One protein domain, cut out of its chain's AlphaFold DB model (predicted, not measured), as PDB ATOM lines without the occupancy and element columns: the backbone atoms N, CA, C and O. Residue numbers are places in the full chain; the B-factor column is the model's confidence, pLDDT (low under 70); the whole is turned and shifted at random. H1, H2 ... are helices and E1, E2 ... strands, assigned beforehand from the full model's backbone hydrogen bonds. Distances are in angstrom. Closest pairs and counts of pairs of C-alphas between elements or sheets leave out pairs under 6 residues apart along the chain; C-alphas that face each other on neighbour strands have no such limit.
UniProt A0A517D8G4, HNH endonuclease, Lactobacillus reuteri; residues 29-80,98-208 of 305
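What this domain is: This is residues 29 to 80 and 98 to 208 of the 305 residues of the protein "HNH endonuclease" of Lactobacillus reuteri (UniProt A0A517D8G4). Two twisted sheets pack face to face as a sandwich, and one long helix, H1, covers the outward face of the larger sheet. The sheets' edges come together along both sides, E5 beside E6 and E8 beside E1, giving the sandwich the look of a flattened barrel, while a long link along residues 49 to 65 runs round the outside from H1 to E1. The printed part has 163 residues with one named helix and nine named strands, in the order H1, E1, E2, E3, E4, E5, E6, E7, E8, E9. The larger sheet, E4 E5 E7 E8 E9, is branched and the smaller runs E1 E2 E3 E6, both with antiparallel neighbours; the class is mostly strand. The whole is compact, with a radius of gyration of the C-alphas of 16.0 A and spans of 51 by 35 by 26 A.

Where its parts are: Begin in the larger sheet with E7, residues 177 to 188, and find C-alpha 177 at (153.330, 155.796, 204.781); from there the strand runs 35.2 A to C-alpha 188 at (139.073, 149.657, 173.226). In the same sheet you find E4, residues 131 to 141 and 33.5 A long, E5, residues 149 to 159 and 31.2 A, E8, residues 194 to 199 and 16.0 A, and E9, residues 205 to 207 and 6.1 A. The other sheet holds E1, residues 66 to 77 and 32.8 A long, E2, residues 98 to 111 and 39.4 A, E3, residues 114 to 125 and 33.3 A, and E6, residues 165 to 173 and 24.2 A. E2 bends by 50 degrees at residue 108 and E6 by 53 degrees at residue 168. Find C-alpha 29 at (145.021, 141.204, 173.709); there H1, residues 29 to 48, begins, and it runs 28.4 A.

How they stand to each other: Look first at E7, which has E4 on one side and both E8 and E9 on the other. Between E7 and E4, N 135 and O 184 are 2.8 A apart, within hydrogen-bond range. E7 and E8 form a hairpin, with N 199 and O 183 at 2.8 A, while E9 pairs beside residues 177 to 179 of E7, with N 205 and O 179 at 2.9 A. E4 and E5 form another hairpin, with N 134 and O 156 at 2.8 A. H1 is on this sheet at a height over the sheet of 7.6 A, over E4 and E7, and runs slantwise to the strands, at 34 degrees to E7 on the local plane. The closest C-alphas of H1 and E7 are those of Leu 38 and Glu 184, 6.1 A apart, and every O i to N i+4 pair in H1 is within hydrogen-bond range. In the other sheet, look for N 73 and O 102 at 2.8 A between E1 and E2, N 116 and O 109 at 2.8 A in the hairpin of E2 and E3, and N 117 and O 170 at 2.8 A between E3 and E6. The two sheets' best planes are 22 degrees apart and the facing parts 8.3 A centre to centre. The closest C-alphas of E5 and E6 are those of Ile 156 and Gly 168, 5.7 A, and of E1 and E8 those of Leu 75 and Ala 195, 5.8 A. H1 is not on the sheet E1 E2 E3 E6.

The domain as a whole: The two C-alphas farthest apart are those of Asp 79 and Gln 145, at 50.7 A. Residues 81 to 97 are not printed, and C-alphas 80 and 98 are 12.2 A apart across this cut, which falls in the link from E1 to E2. The link from H1 to E1 is long, with 17 residues. The mean pLDDT of the printed part is 84.4; it is under 70 at residues 29 to 30, 50 to 53, 55 to 65 and 78 to 80 of this model.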
ATOM      1  N   ILE A  29     143.986 140.431 174.421       54.47
ATOM      2  CA  ILE A  29     145.021 141.204 173.709       54.47
ATOM      3  C   ILE A  29     145.280 142.536 174.427       54.47
ATOM      4  O   ILE A  29     146.428 142.833 174.755       54.47
ATOM      5  N   ASN A  30     144.228 143.268 174.803       68.19
ATOM      6  CA  ASN A  30     144.372 144.583 175.439       68.19
ATOM      7  C   ASN A  30     144.976 144.477 176.844       68.19
ATOM      8  O   ASN A  30     145.841 145.267 177.212       68.19
ATOM      9  N   SER A  31     144.566 143.469 177.621       72.62
ATOM     10  CA  SER A  31     145.111 143.220 178.959       72.62
ATOM     11  C   SER A  31     146.591 142.828 178.913       72.62
ATOM     12  O   SER A  31     147.373 143.259 179.763       72.62
ATOM     13  N   ASN A  32     147.013 142.037 177.923       78.31
ATOM     14  CA  ASN A  32     148.422 141.676 177.751       78.31
ATOM     15  C   ASN A  32     149.273 142.871 177.301       78.31
ATOM     16  O   ASN A  32     150.367 143.074 177.834       78.31
ATOM     17  N   GLU A  33     148.768 143.686 176.374       81.12
ATOM     18  CA  GLU A  33     149.442 144.904 175.910       81.12
ATOM     19  C   GLU A  33     149.558 145.956 177.019       81.12
ATOM     20  O   GLU A  33     150.647 146.487 177.243       81.12
ATOM     21  N   LEU A  34     148.486 146.177 177.789       83.88
ATOM     22  CA  LEU A  34     148.509 147.047 178.964       83.88
ATOM     23  C   LEU A  34     149.524 146.555 179.992       83.88
ATOM     24  O   LEU A  34     150.310 147.334 180.514       83.88
ATOM     25  N   ASN A  35     149.552 145.250 180.274       84.25
ATOM     26  CA  ASN A  35     150.531 144.685 181.197       84.25
ATOM     27  C   ASN A  35     151.972 144.876 180.703       84.25
ATOM     28  O   ASN A  35     152.856 145.151 181.516       84.25
ATOM     29  N   ALA A  36     152.219 144.738 179.399       84.75
ATOM     30  CA  ALA A  36     153.533 144.970 178.810       84.75
ATOM     31  C   ALA A  36     153.953 146.443 178.924       84.75
ATOM     32  O   ALA A  36     155.073 146.724 179.364       84.75
ATOM     33  N   LYS A  37     153.055 147.378 178.593       83.56
ATOM     34  CA  LYS A  37     153.329 148.815 178.685       83.56
ATOM     35  C   LYS A  37     153.501 149.261 180.137       83.56
ATOM     36  O   LYS A  37     154.498 149.910 180.445       83.56
ATOM     37  N   LEU A  38     152.691 148.732 181.049       84.88
ATOM     38  CA  LEU A  38     152.811 148.986 182.479       84.88
ATOM     39  C   LEU A  38     154.144 148.482 183.033       84.88
ATOM     40  O   LEU A  38     154.768 149.141 183.857       84.88
ATOM     41  N   ASN A  39     154.609 147.312 182.593       86.00
ATOM     42  CA  ASN A  39     155.914 146.800 183.008       86.00
ATOM     43  C   ASN A  39     157.058 147.684 182.485       86.00
ATOM     44  O   ASN A  39     158.039 147.897 183.203       86.00
ATOM     45  N   SER A  40     156.937 148.215 181.266       84.12
ATOM     46  CA  SER A  40     157.886 149.187 180.712       84.12
ATOM     47  C   SER A  40     157.871 150.502 181.494       84.12
ATOM     48  O   SER A  40     158.930 151.032 181.830       84.12
ATOM     49  N   GLU A  41     156.686 151.003 181.837       80.94
ATOM     50  CA  GLU A  41     156.477 152.214 182.629       80.94
ATOM     51  C   GLU A  41     157.062 152.046 184.036       80.94
ATOM     52  O   GLU A  41     157.908 152.832 184.447       80.94
ATOM     53  N   ILE A  42     156.742 150.948 184.730       81.44
ATOM     54  CA  ILE A  42     157.324 150.610 186.036       81.44
ATOM     55  C   ILE A  42     158.847 150.494 185.936       81.44
ATOM     56  O   ILE A  42     159.554 150.924 186.840       81.44
ATOM     57  N   THR A  43     159.380 149.907 184.863       82.12
ATOM     58  CA  THR A  43     160.835 149.817 184.662       82.12
ATOM     59  C   THR A  43     161.447 151.203 184.475       82.12
ATOM     60  O   THR A  43     162.474 151.503 185.080       82.12
ATOM     61  N   THR A  44     160.790 152.066 183.701       77.19
ATOM     62  CA  THR A  44     161.201 153.456 183.468       77.19
ATOM     63  C   THR A  44     161.155 154.263 184.757       77.19
ATOM     64  O   THR A  44     162.127 154.924 185.096       77.19
ATOM     65  N   GLN A  45     160.080 154.153 185.528       74.94
ATOM     66  CA  GLN A  45     159.919 154.826 186.812       74.94
ATOM     67  C   GLN A  45     160.916 154.298 187.838       74.94
ATOM     68  O   GLN A  45     161.555 155.087 188.519       74.94
ATOM     69  N   LYS A  46     161.161 152.982 187.902       76.50
ATOM     70  CA  LYS A  46     162.259 152.422 188.710       76.50
ATOM     71  C   LYS A  46     163.604 153.018 188.308       76.50
ATOM     72  O   LYS A  46     164.375 153.380 189.187       76.50
ATOM     73  N   ALA A  47     163.863 153.154 187.005       73.25
ATOM     74  CA  ALA A  47     165.086 153.756 186.484       73.25
ATOM     75  C   ALA A  47     165.188 155.262 186.815       73.25
ATOM     76  O   ALA A  47     166.254 155.745 187.196       73.25
ATOM     77  N   GLN A  48     164.086 156.008 186.745       71.31
ATOM     78  CA  GLN A  48     164.022 157.414 187.157       71.31
ATOM     79  C   GLN A  48     164.210 157.570 188.672       71.31
ATOM     80  O   GLN A  48     164.884 158.490 189.129       71.31
ATOM     81  N   ILE A  49     163.690 156.621 189.449       71.31
ATOM     82  CA  ILE A  49     163.742 156.589 190.913       71.31
ATOM     83  C   ILE A  49     164.989 155.817 191.399       71.31
ATOM     84  O   ILE A  49     165.089 155.469 192.570       71.31
ATOM     85  N   THR A  50     166.012 155.596 190.557       60.28
ATOM     86  CA  THR A  50     167.203 154.790 190.927       60.28
ATOM     87  C   THR A  50     168.002 155.370 192.108       60.28
ATOM     88  O   THR A  50     168.818 154.663 192.685       60.28
ATOM     89  N   ASN A  51     167.728 156.607 192.550       57.22
ATOM     90  CA  ASN A  51     168.233 157.170 193.816       57.22
ATOM     91  C   ASN A  51     167.129 157.734 194.750       57.22
ATOM     92  O   ASN A  51     167.390 158.610 195.575       57.22
ATOM     93  N   GLY A  52     165.914 157.181 194.626       60.50
ATOM     94  CA  GLY A  52     164.943 156.966 195.704       60.50
ATOM     95  C   GLY A  52     164.289 158.195 196.310       60.50
ATOM     96  O   GLY A  52     164.511 158.447 197.489       60.50
ATOM     97  N   ARG A  53     163.503 158.954 195.535       69.69
ATOM     98  CA  ARG A  53     162.643 160.007 196.093       69.69
ATOM     99  C   ARG A  53     161.378 160.139 195.281       69.69
ATOM    100  O   ARG A  53     161.451 160.358 194.070       69.69
ATOM    101  N   LEU A  54     160.238 160.072 195.948       72.88
ATOM    102  CA  LEU A  54     159.045 160.664 195.379       72.88
ATOM    103  C   LEU A  54     159.122 162.194 195.571       72.88
ATOM    104  O   LEU A  54     159.593 162.693 196.593       72.88
ATOM    105  N   SER A  55     158.723 162.970 194.565       65.31
ATOM    106  CA  SER A  55     158.762 164.433 194.644       65.31
ATOM    107  C   SER A  55     157.525 164.962 195.363       65.31
ATOM    108  O   SER A  55     156.418 164.834 194.835       65.31
ATOM    109  N   LYS A  56     157.710 165.601 196.525       66.88
ATOM    110  CA  LYS A  56     156.623 166.311 197.205       66.88
ATOM    111  C   LYS A  56     156.103 167.428 196.297       66.88
ATOM    112  O   LYS A  56     156.873 168.264 195.825       66.88
ATOM    113  N   ALA A  57     154.801 167.431 196.063       60.28
ATOM    114  CA  ALA A  57     154.089 168.521 195.422       60.28
ATOM    115  C   ALA A  57     152.934 168.900 196.348       60.28
ATOM    116  O   ALA A  57     152.309 168.021 196.929       60.28
ATOM    117  N   ASN A  58     152.685 170.198 196.514       42.59
ATOM    118  CA  ASN A  58     151.580 170.665 197.343       42.59
ATOM    119  C   ASN A  58     150.268 170.392 196.614       42.59
ATOM    120  O   ASN A  58     150.076 170.893 195.501       42.59
ATOM    121  N   THR A  59     149.353 169.668 197.246       49.25
ATOM    122  CA  THR A  59     148.051 169.370 196.651       49.25
ATOM    123  C   THR A  59     146.901 169.625 197.603       49.25
ATOM    124  O   THR A  59     146.950 169.379 198.804       49.25
ATOM    125  N   HIS A  60     145.859 170.215 197.026       43.44
ATOM    126  CA  HIS A  60     144.638 170.618 197.700       43.44
ATOM    127  C   HIS A  60     143.656 169.446 197.787       43.44
ATOM    128  O   HIS A  60     143.484 168.702 196.826       43.44
ATOM    129  N   GLN A  61     142.946 169.340 198.911       46.44
ATOM    130  CA  GLN A  61     141.752 168.503 199.021       46.44
ATOM    131  C   GLN A  61     140.576 169.148 198.273       46.44
ATOM    132  O   GLN A  61     140.333 170.348 198.419       46.44
ATOM    133  N   SER A  62     139.803 168.344 197.541       40.31
ATOM    134  CA  SER A  62     138.460 168.696 197.068       40.31
ATOM    135  C   SER A  62     137.451 167.667 197.586       40.31
ATOM    136  O   SER A  62     137.604 166.478 197.329       40.31
ATOM    137  N   ASP A  63     136.433 168.118 198.318       40.00
ATOM    138  CA  ASP A  63     135.189 167.388 198.611       40.00
ATOM    139  C   ASP A  63     135.318 165.947 199.155       40.00
ATOM    140  O   ASP A  63     134.615 165.029 198.735       40.00
ATOM    141  N   GLY A  64     136.184 165.744 200.156       52.97
ATOM    142  CA  GLY A  64     136.172 164.551 201.020       52.97
ATOM    143  C   GLY A  64     136.676 163.243 200.394       52.97
ATOM    144  O   GLY A  64     136.730 162.235 201.096       52.97
ATOM    145  N   LYS A  65     137.074 163.254 199.117       64.00
ATOM    146  CA  LYS A  65     137.844 162.193 198.451       64.00
ATOM    147  C   LYS A  65     139.083 162.808 197.821       64.00
ATOM    148  O   LYS A  65     138.974 163.765 197.056       64.00
ATOM    149  N   THR A  66     140.255 162.262 198.118       76.69
ATOM    150  CA  THR A  66     141.501 162.779 197.546       76.69
ATOM    151  C   THR A  66     141.565 162.366 196.079       76.69
ATOM    152  O   THR A  66     141.597 161.175 195.768       76.69
ATOM    153  N   ILE A  67     141.564 163.337 195.162       81.50
ATOM    154  CA  ILE A  67     141.900 163.079 193.758       81.50
ATOM    155  C   ILE A  67     143.416 163.001 193.665       81.50
ATOM    156  O   ILE A  67     144.111 163.971 193.956       81.50
ATOM    157  N   VAL A  68     143.923 161.841 193.260       85.12
ATOM    158  CA  VAL A  68     145.364 161.545 193.328       85.12
ATOM    159  C   VAL A  68     146.007 161.520 191.952       85.12
ATOM    160  O   VAL A  68     147.217 161.661 191.828       85.12
ATOM    161  N   SER A  69     145.201 161.376 190.903       86.31
ATOM    162  CA  SER A  69     145.627 161.529 189.516       86.31
ATOM    163  C   SER A  69     144.418 161.840 188.643       86.31
ATOM    164  O   SER A  69     143.296 161.457 188.974       86.31
ATOM    165  N   SER A  70     144.636 162.536 187.534       89.00
ATOM    166  CA  SER A  70     143.613 162.794 186.523       89.00
ATOM    167  C   SER A  70     144.256 162.964 185.155       89.00
ATOM    168  O   SER A  70     145.454 163.242 185.044       89.00
ATOM    169  N   GLY A  71     143.469 162.800 184.099       90.19
ATOM    170  CA  GLY A  71     143.992 162.975 182.755       90.19
ATOM    171  C   GLY A  71     142.951 162.851 181.662       90.19
ATOM    172  O   GLY A  71     141.743 162.823 181.894       90.19
ATOM    173  N   THR A  72     143.449 162.823 180.429       92.12
ATOM    174  CA  THR A  72     142.633 162.753 179.219       92.12
ATOM    175  C   THR A  72     143.254 161.778 178.225       92.12
ATOM    176  O   THR A  72     144.467 161.795 178.019       92.12
ATOM    177  N   MET A  73     142.419 160.947 177.605       90.00
ATOM    178  CA  MET A  73     142.775 160.046 176.510       90.00
ATOM    179  C   MET A  73     141.952 160.398 175.288       90.00
ATOM    180  O   MET A  73     140.769 160.715 175.394       90.00
ATOM    181  N   VAL A  74     142.591 160.291 174.130       88.88
ATOM    182  CA  VAL A  74     141.947 160.406 172.831       88.88
ATOM    183  C   VAL A  74     142.079 159.050 172.145       88.88
ATOM    184  O   VAL A  74     143.185 158.575 171.904       88.88
ATOM    185  N   LEU A  75     140.947 158.410 171.880       86.81
ATOM    186  CA  LEU A  75     140.832 157.119 171.213       86.81
ATOM    187  C   LEU A  75     140.215 157.334 169.835       86.81
ATOM    188  O   LEU A  75     139.222 158.048 169.697       86.81
ATOM    189  N   THR A  76     140.781 156.699 168.817       84.38
ATOM    190  CA  THR A  76     140.260 156.795 167.458       84.38
ATOM    191  C   THR A  76     139.459 155.556 167.082       84.38
ATOM    192  O   THR A  76     139.893 154.409 167.213       84.38
ATOM    193  N   ASN A  77     138.258 155.790 166.568       72.81
ATOM    194  CA  ASN A  77     137.371 154.761 166.057       72.81
ATOM    195  C   ASN A  77     137.453 154.809 164.527       72.81
ATOM    196  O   ASN A  77     136.558 155.320 163.850       72.81
ATOM    197  N   GLN A  78     138.563 154.327 163.972       69.62
ATOM    198  CA  GLN A  78     138.565 153.912 162.574       69.62
ATOM    199  C   GLN A  78     137.953 152.519 162.478       69.62
ATOM    200  O   GLN A  78     138.379 151.609 163.198       69.62
ATOM    201  N   ASP A  79     136.989 152.343 161.580       53.41
ATOM    202  CA  ASP A  79     136.718 151.024 161.024       53.41
ATOM    203  C   ASP A  79     137.961 150.635 160.226       53.41
ATOM    204  O   ASP A  79     138.153 151.053 159.083       53.41
ATOM    205  N   GLN A  80     138.862 149.863 160.839       51.03
ATOM    206  CA  GLN A  80     139.750 149.062 160.018       51.03
ATOM    207  C   GLN A  80     138.853 148.037 159.346       51.03
ATOM    208  O   GLN A  80     138.439 147.064 159.975       51.03
ATOM    209  N   THR A  98     136.028 158.925 163.631       78.44
ATOM    210  CA  THR A  98     135.316 159.372 164.831       78.44
ATOM    211  C   THR A  98     136.246 159.246 166.025       78.44
ATOM    212  O   THR A  98     136.970 158.261 166.168       78.44
ATOM    213  N   VAL A  99     136.259 160.271 166.868       87.25
ATOM    214  CA  VAL A  99     137.177 160.377 168.001       87.25
ATOM    215  C   VAL A  99     136.380 160.291 169.294       87.25
ATOM    216  O   VAL A  99     135.339 160.934 169.431       87.25
ATOM    217  N   THR A 100     136.887 159.499 170.232       90.19
ATOM    218  CA  THR A 100     136.390 159.397 171.599       90.19
ATOM    219  C   THR A 100     137.397 160.045 172.541       90.19
ATOM    220  O   THR A 100     138.529 159.579 172.653       90.19
ATOM    221  N   THR A 101     136.987 161.086 173.261       92.88
ATOM    222  CA  THR A 101     137.792 161.698 174.323       92.88
ATOM    223  C   THR A 101     137.276 161.248 175.683       92.88
ATOM    224  O   THR A 101     136.101 161.421 176.007       92.88
ATOM    225  N   LEU A 102     138.163 160.684 176.498       93.69
ATOM    226  CA  LEU A 102     137.871 160.195 177.842       93.69
ATOM    227  C   LEU A 102     138.619 161.051 178.853       93.69
ATOM    228  O   LEU A 102     139.836 161.185 178.749       93.69
ATOM    229  N   LYS A 103     137.911 161.608 179.835       95.25
ATOM    230  CA  LYS A 103     138.526 162.246 181.008       95.25
ATOM    231  C   LYS A 103     138.340 161.337 182.209       95.25
ATOM    232  O   LYS A 103     137.275 160.733 182.348       95.25
ATOM    233  N   TYR A 104     139.365 161.227 183.038       94.19
ATOM    234  CA  TYR A 104     139.352 160.339 184.192       94.19
ATOM    235  C   TYR A 104     139.978 161.010 185.409       94.19
ATOM    236  O   TYR A 104     140.825 161.901 185.275       94.19
ATOM    237  N   HIS A 105     139.653 160.459 186.575       93.50
ATOM    238  CA  HIS A 105     140.442 160.634 187.780       93.50
ATOM    239  C   HIS A 105     140.558 159.331 188.570       93.50
ATOM    240  O   HIS A 105     139.749 158.409 188.440       93.50
ATOM    241  N   VAL A 106     141.587 159.265 189.407       92.75
ATOM    242  CA  VAL A 106     141.735 158.258 190.453       92.75
ATOM    243  C   VAL A 106     141.410 158.927 191.778       92.75
ATOM    244  O   VAL A 106     142.023 159.935 192.130       92.75
ATOM    245  N   GLY A 107     140.431 158.378 192.491       91.12
ATOM    246  CA  GLY A 107     140.081 158.792 193.846       91.12
ATOM    247  C   GLY A 107     140.627 157.815 194.880       91.12
ATOM    248  O   GLY A 107     140.686 156.613 194.616       91.12
ATOM    249  N   GLU A 108     140.984 158.331 196.050       91.31
ATOM    250  CA  GLU A 108     141.448 157.556 197.199       91.31
ATOM    251  C   GLU A 108     140.540 157.761 198.415       91.31
ATOM    252  O   GLU A 108     140.078 158.875 198.689       91.31
ATOM    253  N   ASP A 109     140.246 156.657 199.102       89.69
ATOM    254  CA  ASP A 109     139.488 156.644 200.344       89.69
ATOM    255  C   ASP A 109     139.829 155.437 201.236       89.69
ATOM    256  O   ASP A 109     140.297 154.398 200.767       89.69
ATOM    257  N   TYR A 110     139.567 155.553 202.540       91.62
ATOM    258  CA  TYR A 110     139.706 154.440 203.480       91.62
ATOM    259  C   TYR A 110     138.482 153.520 203.440       91.62
ATOM    260  O   TYR A 110     137.348 153.964 203.645       91.62
ATOM    261  N   TYR A 111     138.717 152.220 203.272       92.06
ATOM    262  CA  TYR A 111     137.676 151.201 203.263       92.06
ATOM    263  C   TYR A 111     138.156 149.934 203.976       92.06
ATOM    264  O   TYR A 111     139.089 149.282 203.524       92.06
ATOM    265  N   ASP A 112     137.527 149.606 205.107       92.94
ATOM    266  CA  ASP A 112     137.707 148.341 205.844       92.94
ATOM    267  C   ASP A 112     139.174 147.919 206.090       92.94
ATOM    268  O   ASP A 112     139.590 146.794 205.825       92.94
ATOM    269  N   GLY A 113     140.001 148.847 206.582       92.56
ATOM    270  CA  GLY A 113     141.419 148.571 206.844       92.56
ATOM    271  C   GLY A 113     142.330 148.669 205.620       92.56
ATOM    272  O   GLY A 113     143.532 148.433 205.751       92.56
ATOM    273  N   ASN A 114     141.797 149.064 204.464       94.88
ATOM    274  CA  ASN A 114     142.535 149.254 203.222       94.88
ATOM    275  C   ASN A 114     142.464 150.706 202.734       94.88
ATOM    276  O   ASN A 114     141.506 151.434 203.002       94.88
ATOM    277  N   PHE A 115     143.479 151.110 201.974       92.94
ATOM    278  CA  PHE A 115     143.363 152.239 201.057       92.94
ATOM    279  C   PHE A 115     142.732 151.728 199.770       92.94
ATOM    280  O   PHE A 115     143.245 150.795 199.143       92.94
ATOM    281  N   ARG A 116     141.606 152.328 199.394       94.25
ATOM    282  CA  ARG A 116     140.860 151.997 198.190       94.25
ATOM    283  C   ARG A 116     141.125 153.049 197.129       94.25
ATOM    284  O   ARG A 116     140.805 154.219 197.299       94.25
ATOM    285  N   PHE A 117     141.655 152.598 196.001       93.88
ATOM    286  CA  PHE A 117     141.881 153.417 194.822       93.88
ATOM    287  C   PHE A 117     140.813 153.102 193.789       93.88
ATOM    288  O   PHE A 117     140.716 151.969 193.318       93.88
ATOM    289  N   THR A 118     140.005 154.094 193.438       95.19
ATOM    290  CA  THR A 118     138.897 153.937 192.492       95.19
ATOM    291  C   THR A 118     139.199 154.707 191.216       95.19
ATOM    292  O   THR A 118     139.503 155.897 191.276       95.19
ATOM    293  N   PHE A 119     139.092 154.044 190.064       95.44
ATOM    294  CA  PHE A 119     139.213 154.687 188.757       95.44
ATOM    295  C   PHE A 119     137.833 155.162 188.290       95.44
ATOM    296  O   PHE A 119     136.891 154.366 188.203       95.44
ATOM    297  N   TYR A 120     137.709 156.451 187.988       95.44
ATOM    298  CA  TYR A 120     136.475 157.084 187.534       95.44
ATOM    299  C   TYR A 120     136.631 157.594 186.106       95.44
ATOM    300  O   TYR A 120     137.657 158.175 185.764       95.44
ATOM    301  N   LEU A 121     135.584 157.447 185.294       95.81
ATOM    302  CA  LEU A 121     135.435 158.218 184.061       95.81
ATOM    303  C   LEU A 121     134.578 159.449 184.336       95.81
ATOM    304  O   LEU A 121     133.394 159.329 184.648       95.81
ATOM    305  N   ASP A 122     135.159 160.627 184.174       95.12
ATOM    306  CA  ASP A 122     134.483 161.907 184.390       95.12
ATOM    307  C   ASP A 122     133.633 162.308 183.193       95.12
ATOM    308  O   ASP A 122     132.506 162.781 183.340       95.12
ATOM    309  N   SER A 123     134.160 162.092 181.987       96.38
ATOM    310  CA  SER A 123     133.455 162.413 180.751       96.38
ATOM    311  C   SER A 123     133.817 161.464 179.624       96.38
ATOM    312  O   SER A 123     134.952 161.000 179.517       96.38
ATOM    313  N   ILE A 124     132.847 161.266 178.737       95.25
ATOM    314  CA  ILE A 124     132.997 160.570 177.464       95.25
ATOM    315  C   ILE A 124     132.453 161.516 176.393       95.25
ATOM    316  O   ILE A 124     131.259 161.810 176.378       95.25
ATOM    317  N   GLU A 125     133.326 162.027 175.533       93.50
ATOM    318  CA  GLU A 125     132.957 162.880 174.401       93.50
ATOM    319  C   GLU A 125     133.147 162.066 173.113       93.50
ATOM    320  O   GLU A 125     134.249 161.596 172.844       93.50
ATOM    321  N   GLY A 126     132.080 161.865 172.335       90.00
ATOM    322  CA  GLY A 126     132.067 160.929 171.202       90.00
ATOM    323  C   GLY A 126     131.470 159.556 171.560       90.00
ATOM    324  O   GLY A 126     130.808 159.426 172.593       90.00
ATOM    325  N   PRO A 127     131.640 158.529 170.704       89.31
ATOM    326  CA  PRO A 127     131.134 157.182 170.972       89.31
ATOM    327  C   PRO A 127     131.787 156.572 172.217       89.31
ATOM    328  O   PRO A 127     132.999 156.672 172.389       89.31
ATOM    329  N   ALA A 128     131.015 155.911 173.079       90.94
ATOM    330  CA  ALA A 128     131.588 155.226 174.235       90.94
ATOM    331  C   ALA A 128     132.496 154.056 173.800       90.94
ATOM    332  O   ALA A 128     132.162 153.360 172.835       90.94
ATOM    333  N   PRO A 129     133.620 153.816 174.499       90.81
ATOM    334  CA  PRO A 129     134.469 152.665 174.222       90.81
ATOM    335  C   PRO A 129     133.736 151.356 174.549       90.81
ATOM    336  O   PRO A 129     132.810 151.319 175.364       90.81
ATOM    337  N   TYR A 130     134.176 150.267 173.925       89.06
ATOM    338  CA  TYR A 130     133.704 148.919 174.218       89.06
ATOM    339  C   TYR A 130     134.247 148.405 175.553       89.06
ATOM    340  O   TYR A 130     133.501 147.800 176.319       89.06
ATOM    341  N   ALA A 131     135.519 148.661 175.854       90.31
ATOM    342  CA  ALA A 131     136.160 148.226 177.090       90.31
ATOM    343  C   ALA A 131     137.079 149.312 177.649       90.31
ATOM    344  O   ALA A 131     137.623 150.117 176.893       90.31
ATOM    345  N   VAL A 132     137.245 149.320 178.971       92.06
ATOM    346  CA  VAL A 132     138.207 150.158 179.691       92.06
ATOM    347  C   VAL A 132     138.921 149.300 180.722       92.06
ATOM    348  O   VAL A 132     138.273 148.642 181.538       92.06
ATOM    349  N   ASP A 133     140.246 149.366 180.690       91.88
ATOM    350  CA  ASP A 133     141.145 148.679 181.605       91.88
ATOM    351  C   ASP A 133     142.049 149.714 182.284       91.88
ATOM    352  O   ASP A 133     142.612 150.584 181.623       91.88
ATOM    353  N   ALA A 134     142.208 149.632 183.601       92.06
ATOM    354  CA  ALA A 134     143.088 150.508 184.366       92.06
ATOM    355  C   ALA A 134     143.904 149.704 185.376       92.06
ATOM    356  O   ALA A 134     143.372 148.899 186.137       92.06
ATOM    357  N   ALA A 135     145.209 149.945 185.408       91.50
ATOM    358  CA  ALA A 135     146.131 149.368 186.366       91.50
ATOM    359  C   ALA A 135     146.752 150.483 187.205       91.50
ATOM    360  O   ALA A 135     147.510 151.314 186.703       91.50
ATOM    361  N   ILE A 136     146.442 150.482 188.500       92.56
ATOM    362  CA  ILE A 136     146.960 151.473 189.442       92.56
ATOM    363  C   ILE A 136     148.255 150.940 190.061       92.56
ATOM    364  O   ILE A 136     148.364 149.771 190.446       92.56
ATOM    365  N   VAL A 137     149.258 151.798 190.160       91.75
ATOM    366  CA  VAL A 137     150.532 151.517 190.820       91.75
ATOM    367  C   VAL A 137     150.647 152.426 192.028       91.75
ATOM    368  O   VAL A 137     150.544 153.644 191.894       91.75
ATOM    369  N   VAL A 138     150.869 151.830 193.198       92.19
ATOM    370  CA  VAL A 138     151.025 152.550 194.465       92.19
ATOM    371  C   VAL A 138     152.496 152.544 194.863       92.19
ATOM    372  O   VAL A 138     153.087 151.487 195.114       92.19
ATOM    373  N   TYR A 139     153.084 153.732 194.940       90.56
ATOM    374  CA  TYR A 139     154.440 153.955 195.431       90.56
ATOM    375  C   TYR A 139     154.373 154.241 196.921       90.56
ATOM    376  O   TYR A 139     153.515 154.999 197.352       90.56
ATOM    377  N   THR A 140     155.265 153.653 197.711       91.81
ATOM    378  CA  THR A 140     155.332 153.906 199.157       91.81
ATOM    379  C   THR A 140     156.769 154.053 199.614       91.81
ATOM    380  O   THR A 140     157.619 153.289 199.164       91.81
ATOM    381  N   GLU A 141     157.041 154.959 200.544       90.88
ATOM    382  CA  GLU A 141     158.356 155.105 201.175       90.88
ATOM    383  C   GLU A 141     158.211 155.336 202.690       90.88
ATOM    384  O   GLU A 141     157.240 155.952 203.140       90.88
ATOM    385  N   PRO A 142     159.149 154.829 203.516       92.06
ATOM    386  CA  PRO A 142     159.070 154.978 204.968       92.06
ATOM    387  C   PRO A 142     159.441 156.387 205.449       92.06
ATOM    388  O   PRO A 142     159.268 156.691 206.621       92.06
ATOM    389  N   SER A 143     160.013 157.223 204.584       90.44
ATOM    390  CA  SER A 143     160.387 158.622 204.825       90.44
ATOM    391  C   SER A 143     160.712 159.271 203.482       90.44
ATOM    392  O   SER A 143     161.115 158.536 202.580       90.44
ATOM    393  N   LEU A 144     160.701 160.603 203.384       84.25
ATOM    394  CA  LEU A 144     161.106 161.337 202.165       84.25
ATOM    395  C   LEU A 144     162.571 161.101 201.724       84.25
ATOM    396  O   LEU A 144     163.017 161.593 200.688       84.25
ATOM    397  N   GLN A 145     163.361 160.396 202.540       79.50
ATOM    398  CA  GLN A 145     164.748 160.001 202.264       79.50
ATOM    399  C   GLN A 145     164.920 158.470 202.233       79.50
ATOM    400  O   GLN A 145     166.041 157.964 202.226       79.50
ATOM    401  N   GLY A 146     163.813 157.726 202.301       80.06
ATOM    402  CA  GLY A 146     163.787 156.272 202.391       80.06
ATOM    403  C   GLY A 146     163.708 155.598 201.021       80.06
ATOM    404  O   GLY A 146     163.493 156.255 200.008       80.06
ATOM    405  N   PRO A 147     163.867 154.266 200.963       85.81
ATOM    406  CA  PRO A 147     163.701 153.535 199.715       85.81
ATOM    407  C   PRO A 147     162.235 153.539 199.260       85.81
ATOM    408  O   PRO A 147     161.333 153.199 200.034       85.81
ATOM    409  N   VAL A 148     162.012 153.839 197.979       88.75
ATOM    410  CA  VAL A 148     160.696 153.728 197.337       88.75
ATOM    411  C   VAL A 148     160.388 152.262 197.034       88.75
ATOM    412  O   VAL A 148     161.165 151.555 196.394       88.75
ATOM    413  N   SER A 149     159.222 151.810 197.480       89.00
ATOM    414  CA  SER A 149     158.637 150.503 197.179       89.00
ATOM    415  C   SER A 149     157.471 150.669 196.213       89.00
ATOM    416  O   SER A 149     156.644 151.558 196.395       89.00
ATOM    417  N   ILE A 150     157.380 149.792 195.213       88.06
ATOM    418  CA  ILE A 150     156.354 149.849 194.164       88.06
ATOM    419  C   ILE A 150     155.423 148.650 194.308       88.06
ATOM    420  O   ILE A 150     155.875 147.508 194.222       88.06
ATOM    421  N   ASN A 151     154.130 148.912 194.480       88.00
ATOM    422  CA  ASN A 151     153.087 147.898 194.567       88.00
ATOM    423  C   ASN A 151     152.168 148.018 193.349       88.00
ATOM    424  O   ASN A 151     151.393 148.967 193.229       88.00
ATOM    425  N   LYS A 152     152.266 147.051 192.435       87.19
ATOM    426  CA  LYS A 152     151.326 146.913 191.319       87.19
ATOM    427  C   LYS A 152     150.026 146.309 191.848       87.19
ATOM    428  O   LYS A 152     150.064 145.269 192.501       87.19
ATOM    429  N   THR A 153     148.901 146.953 191.559       87.94
ATOM    430  CA  THR A 153     147.577 146.435 191.922       87.94
ATOM    431  C   THR A 153     147.014 145.521 190.832       87.94
ATOM    432  O   THR A 153     147.584 145.397 189.741       87.94
ATOM    433  N   ASN A 154     145.903 144.850 191.138       87.88
ATOM    434  CA  ASN A 154     145.149 144.086 190.149       87.88
ATOM    435  C   ASN A 154     144.547 145.012 189.082       87.88
ATOM    436  O   ASN A 154     144.376 146.208 189.301       87.88
ATOM    437  N   LEU A 155     144.209 144.448 187.926       90.06
ATOM    438  CA  LEU A 155     143.575 145.213 186.863       90.06
ATOM    439  C   LEU A 155     142.118 145.545 187.222       90.06
ATOM    440  O   LEU A 155     141.369 144.677 187.673       90.06
ATOM    441  N   ILE A 156     141.723 146.795 186.997       92.56
ATOM    442  CA  ILE A 156     140.334 147.250 187.005       92.56
ATOM    443  C   ILE A 156     139.833 147.160 185.568       92.56
ATOM    444  O   ILE A 156     140.290 147.922 184.722       92.56
ATOM    445  N   SER A 157     138.885 146.266 185.303       91.06
ATOM    446  CA  SER A 157     138.368 146.025 183.953       91.06
ATOM    447  C   SER A 157     136.861 146.184 183.899       91.06
ATOM    448  O   SER A 157     136.133 145.636 184.731       91.06
ATOM    449  N   LYS A 158     136.376 146.883 182.873       90.81
ATOM    450  CA  LYS A 158     134.955 146.934 182.526       90.81
ATOM    451  C   LYS A 158     134.785 146.755 181.025       90.81
ATOM    452  O   LYS A 158     135.428 147.439 180.236       90.81
ATOM    453  N   VAL A 159     133.883 145.853 180.646       90.06
ATOM    454  CA  VAL A 159     133.572 145.523 179.252       90.06
ATOM    455  C   VAL A 159     132.081 145.718 179.015       90.06
ATOM    456  O   VAL A 159     131.251 145.211 179.770       90.06
ATOM    457  N   GLY A 160     131.749 146.437 177.949       87.25
ATOM    458  CA  GLY A 160     130.391 146.801 177.574       87.25
ATOM    459  C   GLY A 160     129.768 147.859 178.491       87.25
ATOM    460  O   GLY A 160     130.145 148.025 179.651       87.25
ATOM    461  N   ASN A 161     128.772 148.575 177.956       88.50
ATOM    462  CA  ASN A 161     127.975 149.568 178.690       88.50
ATOM    463  C   ASN A 161     128.835 150.555 179.503       88.50
ATOM    464  O   ASN A 161     128.577 150.809 180.685       88.50
ATOM    465  N   ILE A 162     129.898 151.071 178.882       93.06
ATOM    466  CA  ILE A 162     130.777 152.047 179.518       93.06
ATOM    467  C   ILE A 162     130.030 153.375 179.642       93.06
ATOM    468  O   ILE A 162     129.556 153.943 178.661       93.06
ATOM    469  N   THR A 163     129.933 153.862 180.874       94.31
ATOM    470  CA  THR A 163     129.330 155.144 181.245       94.31
ATOM    471  C   THR A 163     130.301 155.904 182.138       94.31
ATOM    472  O   THR A 163     131.245 155.316 182.670       94.31
ATOM    473  N   THR A 164     130.053 157.197 182.341       96.00
ATOM    474  CA  THR A 164     130.755 157.974 183.367       96.00
ATOM    475  C   THR A 164     130.470 157.426 184.773       96.00
ATOM    476  O   THR A 164     129.492 156.703 184.994       96.00
ATOM    477  N   GLY A 165     131.346 157.756 185.722       94.62
ATOM    478  CA  GLY A 165     131.327 157.277 187.101       94.62
ATOM    479  C   GLY A 165     132.423 156.253 187.401       94.62
ATOM    480  O   GLY A 165     133.381 156.095 186.645       94.62
ATOM    481  N   ALA A 166     132.289 155.572 188.542       92.88
ATOM    482  CA  ALA A 166     133.254 154.571 188.984       92.88
ATOM    483  C   ALA A 166     133.269 153.368 188.030       92.88
ATOM    484  O   ALA A 166     132.235 152.744 187.776       92.88
ATOM    485  N   ILE A 167     134.454 153.030 187.527       94.50
ATOM    486  CA  ILE A 167     134.679 151.837 186.703       94.50
ATOM    487  C   ILE A 167     134.947 150.629 187.592       94.50
ATOM    488  O   ILE A 167     134.393 149.557 187.364       94.50
ATOM    489  N   GLY A 168     135.740 150.835 188.639       94.00
ATOM    490  CA  GLY A 168     136.039 149.852 189.667       94.00
ATOM    491  C   GLY A 168     137.142 150.347 190.592       94.00
ATOM    492  O   GLY A 168     137.647 151.464 190.438       94.00
ATOM    493  N   SER A 169     137.493 149.513 191.564       95.62
ATOM    494  CA  SER A 169     138.476 149.844 192.588       95.62
ATOM    495  C   SER A 169     139.444 148.704 192.857       95.62
ATOM    496  O   SER A 169     139.140 147.532 192.640       95.62
ATOM    497  N   VAL A 170     140.599 149.073 193.391       94.88
ATOM    498  CA  VAL A 170     141.591 148.170 193.971       94.88
ATOM    499  C   VAL A 170     141.895 148.604 195.389       94.88
ATOM    500  O   VAL A 170     141.761 149.776 195.738       94.88
ATOM    501  N   GLU A 171     142.322 147.651 196.200       94.50
ATOM    502  CA  GLU A 171     142.605 147.866 197.608       94.50
ATOM    503  C   GLU A 171     144.032 147.437 197.922       94.50
ATOM    504  O   GLU A 171     144.525 146.424 197.415       94.50
ATOM    505  N   VAL A 172     144.697 148.219 198.766       92.94
ATOM    506  CA  VAL A 172     145.985 147.869 199.364       92.94
ATOM    507  C   VAL A 172     145.881 148.017 200.882       92.94
ATOM    508  O   VAL A 172     145.193 148.928 201.343       92.94
ATOM    509  N   PRO A 173     146.563 147.169 201.674       94.06
ATOM    510  CA  PRO A 173     146.529 147.282 203.127       94.06
ATOM    511  C   PRO A 173     146.896 148.692 203.594       94.06
ATOM    512  O   PRO A 173     147.958 149.211 203.231       94.06
ATOM    513  N   ALA A 174     146.030 149.300 204.407       93.12
ATOM    514  CA  ALA A 174     146.277 150.632 204.933       93.12
ATOM    515  C   ALA A 174     147.464 150.593 205.901       93.12
ATOM    516  O   ALA A 174     147.539 149.772 206.820       93.12
ATOM    517  N   LYS A 175     148.403 151.516 205.710       94.06
ATOM    518  CA  LYS A 175     149.566 151.691 206.580       94.06
ATOM    519  C   LYS A 175     149.925 153.161 206.645       94.06
ATOM    520  O   LYS A 175     149.718 153.886 205.679       94.06
ATOM    521  N   THR A 176     150.532 153.579 207.748       95.62
ATOM    522  CA  THR A 176     151.160 154.896 207.783       95.62
ATOM    523  C   THR A 176     152.343 154.886 206.831       95.62
ATOM    524  O   THR A 176     153.228 154.033 206.935       95.62
ATOM    525  N   THR A 177     152.321 155.765 205.839       93.88
ATOM    526  CA  THR A 177     153.330 155.796 204.781       93.88
ATOM    527  C   THR A 177     153.282 157.128 204.058       93.88
ATOM    528  O   THR A 177     152.219 157.735 203.932       93.88
ATOM    529  N   PHE A 178     154.428 157.542 203.534       92.19
ATOM    530  CA  PHE A 178     154.436 158.428 202.381       92.19
ATOM    531  C   PHE A 178     154.045 157.593 201.170       92.19
ATOM    532  O   PHE A 178     154.520 156.453 201.038       92.19
ATOM    533  N   TRP A 179     153.172 158.106 200.314       89.81
ATOM    534  CA  TRP A 179     152.771 157.394 199.112       89.81
ATOM    535  C   TRP A 179     152.390 158.323 197.966       89.81
ATOM    536  O   TRP A 179     152.127 159.502 198.165       89.81
ATOM    537  N   ALA A 180     152.363 157.752 196.765       88.94
ATOM    538  CA  ALA A 180     151.803 158.352 195.559       88.94
ATOM    539  C   ALA A 180     151.118 157.258 194.722       88.94
ATOM    540  O   ALA A 180     151.430 156.072 194.875       88.94
ATOM    541  N   ALA A 181     150.211 157.634 193.822       90.00
ATOM    542  CA  ALA A 181     149.590 156.708 192.873       90.00
ATOM    543  C   ALA A 181     149.841 157.145 191.431       90.00
ATOM    544  O   ALA A 181     149.822 158.329 191.119       90.00
ATOM    545  N   GLY A 182     150.054 156.179 190.548       89.62
ATOM    546  CA  GLY A 182     150.154 156.366 189.103       89.62
ATOM    547  C   GLY A 182     149.733 155.083 188.399       89.62
ATOM    548  O   GLY A 182     148.939 154.315 188.943       89.62
ATOM    549  N   GLY A 183     150.297 154.810 187.228       90.56
ATOM    550  CA  GLY A 183     150.096 153.546 186.523       90.56
ATOM    551  C   GLY A 183     149.712 153.760 185.072       90.56
ATOM    552  O   GLY A 183     150.308 154.589 184.390       90.56
ATOM    553  N   GLU A 184     148.724 153.013 184.595       90.56
ATOM    554  CA  GLU A 184     148.334 153.047 183.193       90.56
ATOM    555  C   GLU A 184     146.865 152.687 182.993       90.56
ATOM    556  O   GLU A 184     146.303 151.891 183.740       90.56
ATOM    557  N   TYR A 185     146.244 153.259 181.967       90.69
ATOM    558  CA  TYR A 185     144.900 152.894 181.547       90.69
ATOM    559  C   TYR A 185     144.818 152.789 180.030       90.69
ATOM    560  O   TYR A 185     145.581 153.423 179.296       90.69
ATOM    561  N   GLY A 186     143.875 151.984 179.559       90.31
ATOM    562  CA  GLY A 186     143.562 151.850 178.152       90.31
ATOM    563  C   GLY A 186     142.077 151.691 177.901       90.31
ATOM    564  O   GLY A 186     141.303 151.346 178.797       90.31
ATOM    565  N   ALA A 187     141.683 151.955 176.663       91.06
ATOM    566  CA  ALA A 187     140.341 151.665 176.194       91.06
ATOM    567  C   ALA A 187     140.357 151.066 174.794       91.06
ATOM    568  O   ALA A 187     141.223 151.384 173.975       91.06
ATOM    569  N   GLU A 188     139.352 150.238 174.534       88.62
ATOM    570  CA  GLU A 188     139.073 149.657 173.226       88.62
ATOM    571  C   GLU A 188     137.855 150.336 172.606       88.62
ATOM    572  O   GLU A 188     136.820 150.483 173.259       88.62
ATOM    573  N   SER A 189     137.940 150.722 171.336       85.62
ATOM    574  CA  SER A 189     136.795 151.206 170.571       85.62
ATOM    575  C   SER A 189     135.824 150.075 170.242       85.62
ATOM    576  O   SER A 189     136.164 148.895 170.277       85.62
ATOM    577  N   THR A 190     134.614 150.416 169.806       80.75
ATOM    578  CA  THR A 190     133.690 149.427 169.224       80.75
ATOM    579  C   THR A 190     134.233 148.773 167.947       80.75
ATOM    580  O   THR A 190     133.868 147.638 167.646       80.75
ATOM    581  N   SER A 191     135.139 149.445 167.227       80.25
ATOM    582  CA  SER A 191     135.850 148.896 166.063       80.25
ATOM    583  C   SER A 191     137.067 148.028 166.434       80.25
ATOM    584  O   SER A 191     137.646 147.355 165.580       80.25
ATOM    585  N   GLY A 192     137.433 147.968 167.718       79.50
ATOM    586  CA  GLY A 192     138.546 147.170 168.228       79.50
ATOM    587  C   GLY A 192     139.923 147.821 168.139       79.50
ATOM    588  O   GLY A 192     140.924 147.107 168.165       79.50
ATOM    589  N   ASN A 193     139.984 149.143 167.986       83.50
ATOM    590  CA  ASN A 193     141.216 149.906 168.155       83.50
ATOM    591  C   ASN A 193     141.475 150.107 169.639       83.50
ATOM    592  O   ASN A 193     140.541 150.341 170.400       83.50
ATOM    593  N   VAL A 194     142.740 150.074 170.031       84.69
ATOM    594  CA  VAL A 194     143.139 150.186 171.430       84.69
ATOM    595  C   VAL A 194     144.059 151.383 171.585       84.69
ATOM    596  O   VAL A 194     144.952 151.599 170.765       84.69
ATOM    597  N   ALA A 195     143.841 152.162 172.637       86.88
ATOM    598  CA  ALA A 195     144.733 153.237 173.038       86.88
ATOM    599  C   ALA A 195     145.111 153.069 174.509       86.88
ATOM    600  O   ALA A 195     144.273 152.687 175.324       86.88
ATOM    601  N   PHE A 196     146.364 153.388 174.837       87.19
ATOM    602  CA  PHE A 196     146.902 153.308 176.193       87.19
ATOM    603  C   PHE A 196     147.587 154.613 176.571       87.19
ATOM    604  O   PHE A 196     148.435 155.105 175.821       87.19
ATOM    605  N   TYR A 197     147.316 155.114 177.770       86.94
ATOM    606  CA  TYR A 197     147.890 156.346 178.298       86.94
ATOM    607  C   TYR A 197     148.383 156.145 179.732       86.94
ATOM    608  O   TYR A 197     147.763 155.404 180.499       86.94
ATOM    609  N   PRO A 198     149.486 156.807 180.121       86.62
ATOM    610  CA  PRO A 198     149.942 156.755 181.500       86.62
ATOM    611  C   PRO A 198     148.893 157.376 182.429       86.62
ATOM    612  O   PRO A 198     148.280 158.403 182.117       86.62
ATOM    613  N   ILE A 199     148.731 156.765 183.599       88.75
ATOM    614  CA  ILE A 199     148.192 157.448 184.767       88.75
ATOM    615  C   ILE A 199     149.366 158.174 185.406       88.75
ATOM    616  O   ILE A 199     150.218 157.552 186.048       88.75
ATOM    617  N   THR A 200     149.431 159.487 185.183       83.88
ATOM    618  CA  THR A 200     150.507 160.329 185.709       83.88
ATOM    619  C   THR A 200     150.595 160.153 187.215       83.88
ATOM    620  O   THR A 200     149.572 160.189 187.906       83.88
ATOM    621  N   GLN A 201     151.814 159.961 187.713       85.44
ATOM    622  CA  GLN A 201     152.044 159.861 189.143       85.44
ATOM    623  C   GLN A 201     151.570 161.141 189.838       85.44
ATOM    624  O   GLN A 201     151.971 162.248 189.476       85.44
ATOM    625  N   GLY A 202     150.722 160.957 190.840       79.50
ATOM    626  CA  GLY A 202     150.267 161.997 191.737       79.50
ATOM    627  C   GLY A 202     151.358 162.562 192.652       79.50
ATOM    628  O   GLY A 202     152.493 162.072 192.673       79.50
ATOM    629  N   PRO A 203     150.995 163.588 193.437       80.00
ATOM    630  CA  PRO A 203     151.818 164.111 194.525       80.00
ATOM    631  C   PRO A 203     152.124 163.028 195.569       80.00
ATOM    632  O   PRO A 203     151.482 161.978 195.624       80.00
ATOM    633  N   VAL A 204     153.105 163.322 196.419       85.19
ATOM    634  CA  VAL A 204     153.405 162.511 197.601       85.19
ATOM    635  C   VAL A 204     152.616 163.032 198.774       85.19
ATOM    636  O   VAL A 204     152.726 164.210 199.096       85.19
ATOM    637  N   GLU A 205     151.906 162.137 199.442       86.88
ATOM    638  CA  GLU A 205     151.129 162.449 200.633       86.88
ATOM    639  C   GLU A 205     151.604 161.559 201.786       86.88
ATOM    640  O   GLU A 205     151.761 160.342 201.632       86.88
ATOM    641  N   LEU A 206     151.828 162.150 202.963       91.69
ATOM    642  CA  LEU A 206     151.969 161.385 204.197       91.69
ATOM    643  C   LEU A 206     150.584 161.102 204.768       91.69
ATOM    644  O   LEU A 206     149.896 162.018 205.213       91.69
ATOM    645  N   GLN A 207     150.198 159.832 204.830       92.00
ATOM    646  CA  GLN A 207     148.926 159.422 205.418       92.00
ATOM    647  C   GLN A 207     149.104 158.463 206.586       92.00
ATOM    648  O   GLN A 207     150.090 157.730 206.656       92.00
ATOM    649  N   ASN A 208     148.142 158.483 207.511       94.62
ATOM    650  CA  ASN A 208     148.027 157.483 208.572       94.62
ATOM    651  C   ASN A 208     147.180 156.280 208.115       94.62
ATOM    652  O   ASN A 208     146.661 156.252 207.002       94.62
TER     653      ASN A 208